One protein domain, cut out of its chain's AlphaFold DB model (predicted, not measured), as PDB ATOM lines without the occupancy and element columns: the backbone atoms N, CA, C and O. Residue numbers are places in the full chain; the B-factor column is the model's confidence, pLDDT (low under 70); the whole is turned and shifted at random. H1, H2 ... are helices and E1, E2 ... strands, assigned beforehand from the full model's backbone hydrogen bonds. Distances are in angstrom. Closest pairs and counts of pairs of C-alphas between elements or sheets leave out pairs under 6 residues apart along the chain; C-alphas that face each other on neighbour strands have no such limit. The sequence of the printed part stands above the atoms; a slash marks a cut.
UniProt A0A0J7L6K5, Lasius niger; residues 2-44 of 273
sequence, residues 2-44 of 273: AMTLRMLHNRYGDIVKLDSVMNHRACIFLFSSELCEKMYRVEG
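Overview. This is residues 2 to 44 of the 273 residues of a protein of Lasius niger (UniProt A0A0J7L6K5). What shape does the backbone make? A slender hairpin of two strands, E1 and E2, stands between two helices that lie near its open end, H1 on the E1 side and H2 on the E2 side; the helices do not meet each other, and the tip of the hairpin, residues 20 to 25, sticks out free. What is it made of? The printed part has 43 residues with two named helices and two named strands, in the order H1, E1, E2, H2, and its class is mixed, helices and strands; the sheet's order is E1 - E2, antiparallel. How closely is it gathered? It is loose, with a radius of gyration of the C-alphas of 11.7 A, and the C-alphas span 30 by 25 by 15 A along their three main axes.

Along the chain. Where does the first element begin? H1 is residues 2 to 12, 15.4 A from first to last C-alpha, and C-alpha 2 is at (35.394, -2.857, -14.539). Where are the strands? E1 is residues 15 to 18, 10.1 A long, with C-alpha 15 at (36.958, 10.560, -6.220). E2 is residues 27 to 30, 9.8 A long. Where does the last element end? H2 is residues 33 to 41, 12.4 A long, and C-alpha 41 is at (35.061, 5.767, 9.991).

Arrangement. How is H1 placed to the strands? Its closest C-alphas to E1 are those of Leu 8 and Val 16, 7.0 A apart. H1 and E2 are apart, but only just, at 8.4 A. How do E1 and E2 pair? They form a hairpin, antiparallel at 162 degrees between their directions, and C-alphas 17 and 28 face each other at 4.5 A. N 16 and O 29 are within hydrogen-bond range at 2.9 A, and so are N 18 and O 27 at 2.8 A. Where is H2? The closest C-alphas of E2 and H2 are those of Leu 30 and Cys 36, 6.4 A apart. H2 is apart from H1, and only just apart from E1, at 8.2 A. Are the helices' backbones well paired? In H1 and H2 every O i to N i+4 pair is within hydrogen-bond range.

Size, cuts and confidence. How large is it? The two C-alphas farthest apart are those of Met 3 and Gly 44, at 31.4 A. Is it continuous? The printed part has no cut; the links from H1 to E1 and from E2 to H2 are tight, and the link from E1 to E2, 8 residues, is short. Where is the model unsure? The mean pLDDT of the printed part is 89.2, and residues 2 and 23 are under 70.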
ATOM      1  N   ALA A   2      34.009  -3.158 -14.946       69.56
ATOM      2  CA  ALA A   2      35.394  -2.857 -14.539       69.56
ATOM      3  C   ALA A   2      36.154  -1.895 -15.482       69.56
ATOM      4  O   ALA A   2      36.831  -0.988 -15.006       69.56
ATOM      5  N   MET A   3      36.006  -2.035 -16.806       76.44
ATOM      6  CA  MET A   3      36.607  -1.094 -17.768       76.44
ATOM      7  C   MET A   3      36.053   0.329 -17.612       76.44
ATOM      8  O   MET A   3      36.818   1.285 -17.626       76.44
ATOM      9  N   THR A   4      34.743   0.473 -17.402       83.69
ATOM     10  CA  THR A   4      34.094   1.775 -17.189       83.69
ATOM     11  C   THR A   4      34.608   2.459 -15.927       83.69
ATOM     12  O   THR A   4      34.967   3.629 -15.981       83.69
ATOM     13  N   LEU A   5      34.716   1.724 -14.816       88.19
ATOM     14  CA  LEU A   5      35.243   2.259 -13.557       88.19
ATOM     15  C   LEU A   5      36.713   2.688 -13.685       88.19
ATOM     16  O   LEU A   5      37.065   3.766 -13.219       88.19
ATOM     17  N   ARG A   6      37.549   1.910 -14.390       89.81
ATOM     18  CA  ARG A   6      38.941   2.301 -14.686       89.81
ATOM     19  C   ARG A   6      39.027   3.564 -15.541       89.81
ATOM     20  O   ARG A   6      39.866   4.413 -15.278       89.81
ATOM     21  N   MET A   7      38.162   3.712 -16.545       92.44
ATOM     22  CA  MET A   7      38.119   4.939 -17.351       92.44
ATOM     23  C   MET A   7      37.727   6.161 -16.516       92.44
ATOM     24  O   MET A   7      38.307   7.227 -16.704       92.44
ATOM     25  N   LEU A   8      36.762   6.012 -15.603       92.56
ATOM     26  CA  LEU A   8      36.370   7.087 -14.690       92.56
ATOM     27  C   LEU A   8      37.538   7.492 -13.787       92.56
ATOM     28  O   LEU A   8      37.841   8.678 -13.707       92.56
ATOM     29  N   HIS A   9      38.224   6.518 -13.183       94.19
ATOM     30  CA  HIS A   9      39.402   6.762 -12.348       94.19
ATOM     31  C   HIS A   9      40.517   7.473 -13.120       94.19
ATOM     32  O   HIS A   9      40.953   8.547 -12.722       94.19
ATOM     33  N   ASN A  10      40.900   6.946 -14.286       94.75
ATOM     34  CA  ASN A  10      41.964   7.526 -15.107       94.75
ATOM     35  C   ASN A  10      41.665   8.966 -15.548       94.75
ATOM     36  O   ASN A  10      42.586   9.752 -15.747       94.75
ATOM     37  N   ARG A  11      40.387   9.305 -15.754       95.88
ATOM     38  CA  ARG A  11      39.980  10.621 -16.257       95.88
ATOM     39  C   ARG A  11      39.755  11.650 -15.153       95.88
ATOM     40  O   ARG A  11      40.020  12.827 -15.383       95.88
ATOM     41  N   TYR A  12      39.218  11.233 -14.012       95.44
ATOM     42  CA  TYR A  12      38.706  12.142 -12.981       95.44
ATOM     43  C   TYR A  12      39.413  12.002 -11.623       95.44
ATOM     44  O   TYR A  12      39.167  12.812 -10.734       95.44
ATOM     45  N   GLY A  13      40.313  11.029 -11.468       95.38
ATOM     46  CA  GLY A  13      41.075  10.798 -10.243       95.38
ATOM     47  C   GLY A  13      40.327   9.967  -9.200       95.38
ATOM     48  O   GLY A  13      39.364   9.261  -9.504       95.38
ATOM     49  N   ASP A  14      40.798  10.030  -7.953       96.12
ATOM     50  CA  ASP A  14      40.445   9.070  -6.897       96.12
ATOM     51  C   ASP A  14      39.036   9.217  -6.308       96.12
ATOM     52  O   ASP A  14      38.574   8.332  -5.581       96.12
ATOM     53  N   ILE A  15      38.341  10.311  -6.624       96.12
ATOM     54  CA  ILE A  15      36.958  10.560  -6.220       96.12
ATOM     55  C   ILE A  15      36.140  11.029  -7.418       96.12
ATOM     56  O   ILE A  15      36.422  12.061  -8.024       96.12
ATOM     57  N   VAL A  16      35.101  10.269  -7.762       95.50
ATOM     58  CA  VAL A  16      34.265  10.559  -8.931       95.50
ATOM     59  C   VAL A  16      32.804  10.574  -8.531       95.50
ATOM     60  O   VAL A  16      32.268   9.571  -8.067       95.50
ATOM     61  N   LYS A  17      32.141  11.709  -8.749       93.00
ATOM     62  CA  LYS A  17      30.693  11.834  -8.597       93.00
ATOM     63  C   LYS A  17      30.019  11.563  -9.938       93.00
ATOM     64  O   LYS A  17      30.333  12.210 -10.933       93.00
ATOM     65  N   LEU A  18      29.068  10.640  -9.944       88.62
ATOM     66  CA  LEU A  18      28.129  10.445 -11.038       88.62
ATOM     67  C   LEU A  18      26.765  10.960 -10.579       88.62
ATOM     68  O   LEU A  18      26.196  10.428  -9.624       88.62
ATOM     69  N   ASP A  19      26.267  12.015 -11.222       88.25
ATOM     70  CA  ASP A  19      24.951  12.571 -10.907       88.25
ATOM     71  C   ASP A  19      23.823  11.586 -11.239       88.25
ATOM     72  O   ASP A  19      23.987  10.660 -12.036       88.25
ATOM     73  N   SER A  20      22.671  11.780 -10.595       80.06
ATOM     74  CA  SER A  20      21.488  10.943 -10.798       80.06
ATOM     75  C   SER A  20      21.069  10.945 -12.270       80.06
ATOM     76  O   SER A  20      20.812  12.003 -12.846       80.06
ATOM     77  N   VAL A  21      20.938   9.758 -12.862       71.06
ATOM     78  CA  VAL A  21      20.414   9.574 -14.220       71.06
ATOM     79  C   VAL A  21      19.191   8.663 -14.148       71.06
ATOM     80  O   VAL A  21      19.270   7.533 -13.665       71.06
ATOM     81  N   MET A  22      18.050   9.149 -14.646       71.00
ATOM     82  CA  MET A  22      16.761   8.443 -14.616       71.00
ATOM     83  C   MET A  22      16.376   7.984 -13.189       71.00
ATOM     84  O   MET A  22      16.268   8.806 -12.287       71.00
ATOM     85  N   ASN A  23      16.174   6.675 -12.986       64.88
ATOM     86  CA  ASN A  23      15.766   6.060 -11.717       64.88
ATOM     87  C   ASN A  23      16.942   5.751 -10.771       64.88
ATOM     88  O   ASN A  23      16.725   5.158  -9.710       64.88
ATOM     89  N   HIS A  24      18.176   6.111 -11.143       71.75
ATOM     90  CA  HIS A  24      19.364   5.865 -10.330       71.75
ATOM     91  C   HIS A  24      19.742   7.106  -9.523       71.75
ATOM     92  O   HIS A  24      19.749   8.229 -10.029       71.75
ATOM     93  N   ARG A  25      20.068   6.888  -8.246       77.31
ATOM     94  CA  ARG A  25      20.578   7.929  -7.350       77.31
ATOM     95  C   ARG A  25      22.003   8.309  -7.745       77.31
ATOM     96  O   ARG A  25      22.728   7.486  -8.298       77.31
ATOM     97  N   ALA A  26      22.400   9.532  -7.409       86.31
ATOM     98  CA  ALA A  26      23.781   9.963  -7.532       86.31
ATOM     99  C   ALA A  26      24.703   9.033  -6.726       86.31
ATOM    100  O   ALA A  26      24.388   8.661  -5.592       86.31
ATOM    101  N   CYS A  27      25.844   8.688  -7.314       88.31
ATOM    102  CA  CYS A  27      26.836   7.792  -6.731       88.31
ATOM    103  C   CYS A  27      28.186   8.499  -6.628       88.31
ATOM    104  O   CYS A  27      28.572   9.257  -7.519       88.31
ATOM    105  N   ILE A  28      28.920   8.215  -5.555       91.56
ATOM    106  CA  ILE A  28      30.314   8.628  -5.395       91.56
ATOM    107  C   ILE A  28      31.168   7.365  -5.451       91.56
ATOM    108  O   ILE A  28      30.982   6.451  -4.651       91.56
ATOM    109  N   PHE A  29      32.088   7.314  -6.407       92.81
ATOM    110  CA  PHE A  29      33.082   6.259  -6.534       92.81
ATOM    111  C   PHE A  29      34.380   6.714  -5.871       92.81
ATOM    112  O   PHE A  29      34.880   7.798  -6.175       92.81
ATOM    113  N   LEU A  30      34.903   5.883  -4.971       94.62
ATOM    114  CA  LEU A  30      36.177   6.085  -4.286       94.62
ATOM    115  C   LEU A  30      37.171   5.043  -4.806       94.62
ATOM    116  O   LEU A  30      36.875   3.848  -4.769       94.62
ATOM    117  N   PHE A  31      38.326   5.489  -5.296       94.94
ATOM    118  CA  PHE A  31      39.375   4.617  -5.843       94.94
ATOM    119  C   PHE A  31      40.635   4.549  -4.962       94.94
ATOM    120  O   PHE A  31      41.495   3.706  -5.205       94.94
ATOM    121  N   SER A  32      40.726   5.383  -3.918       95.06
ATOM    122  CA  SER A  32      41.812   5.371  -2.924       95.06
ATOM    123  C   SER A  32      41.395   4.637  -1.646       95.06
ATOM    124  O   SER A  32      40.275   4.790  -1.147       95.06
ATOM    125  N   SER A  33      42.327   3.863  -1.088       95.06
ATOM    126  CA  SER A  33      42.121   3.119   0.158       95.06
ATOM    127  C   SER A  33      41.902   4.036   1.368       95.06
ATOM    128  O   SER A  33      41.052   3.757   2.211       95.06
ATOM    129  N   GLU A  34      42.583   5.179   1.395       96.75
ATOM    130  CA  GLU A  34      42.502   6.213   2.424       96.75
ATOM    131  C   GLU A  34      41.127   6.895   2.420       96.75
ATOM    132  O   GLU A  34      40.576   7.225   3.472       96.75
ATOM    133  N   LEU A  35      40.539   7.106   1.236       95.62
ATOM    134  CA  LEU A  35      39.178   7.631   1.116       95.62
ATOM    135  C   LEU A  35      38.140   6.611   1.593       95.62
ATOM    136  O   LEU A  35      37.211   6.983   2.314       95.62
ATOM    137  N   CYS A  36      38.308   5.336   1.236       94.88
ATOM    138  CA  CYS A  36      37.451   4.259   1.729       94.88
ATOM    139  C   CYS A  36      37.515   4.150   3.259       94.88
ATOM    140  O   CYS A  36      36.474   4.089   3.906       94.88
ATOM    141  N   GLU A  37      38.710   4.197   3.851       96.12
ATOM    142  CA  GLU A  37      38.901   4.191   5.306       96.12
ATOM    143  C   GLU A  37      38.157   5.354   5.981       96.12
ATOM    144  O   GLU A  37      37.399   5.143   6.930       96.12
ATOM    145  N   LYS A  38      38.325   6.582   5.472       95.81
ATOM    146  CA  LYS A  38      37.618   7.766   5.987       95.81
ATOM    147  C   LYS A  38      36.101   7.605   5.909       95.81
ATOM    148  O   LYS A  38      35.416   7.984   6.855       95.81
ATOM    149  N   MET A  39      35.588   7.034   4.819       93.56
ATOM    150  CA  MET A  39      34.160   6.750   4.653       93.56
ATOM    151  C   MET A  39      33.668   5.738   5.696       93.56
ATOM    152  O   MET A  39      32.676   5.997   6.371       93.56
ATOM    153  N   TYR A  40      34.400   4.643   5.913       93.69
ATOM    154  CA  TYR A  40      34.027   3.645   6.918       93.69
ATOM    155  C   TYR A  40      34.108   4.173   8.357       93.69
ATOM    156  O   TYR A  40      33.321   3.755   9.201       93.69
ATOM    157  N   ARG A  41      34.997   5.129   8.659       94.88
ATOM    158  CA  ARG A  41      35.061   5.767   9.991       94.88
ATOM    159  C   ARG A  41      33.837   6.619  10.329       94.88
ATOM    160  O   ARG A  41      33.571   6.829  11.508       94.88
ATOM    161  N   VAL A  42      33.132   7.133   9.321       94.12
ATOM    162  CA  VAL A  42      31.909   7.933   9.507       94.12
ATOM    163  C   VAL A  42      30.635   7.108   9.325       94.12
ATOM    164  O   VAL A  42      29.534   7.658   9.380       94.12
ATOM    165  N   GLU A  43      30.764   5.799   9.102       90.38
ATOM    166  CA  GLU A  43      29.623   4.900   8.984       90.38
ATOM    167  C   GLU A  43      28.850   4.852  10.311       90.38
ATOM    168  O   GLU A  43      29.415   4.688  11.394       90.38
ATOM    169  N   GLY A  44      27.533   5.044  10.232       91.19
ATOM    170  CA  GLY A  44      26.665   4.977  11.402       91.19
ATOM    171  C   GLY A  44      26.442   3.542  11.884       91.19
ATOM    172  O   GLY A  44      26.763   2.573  11.205       91.19
TER     173      GLY A  44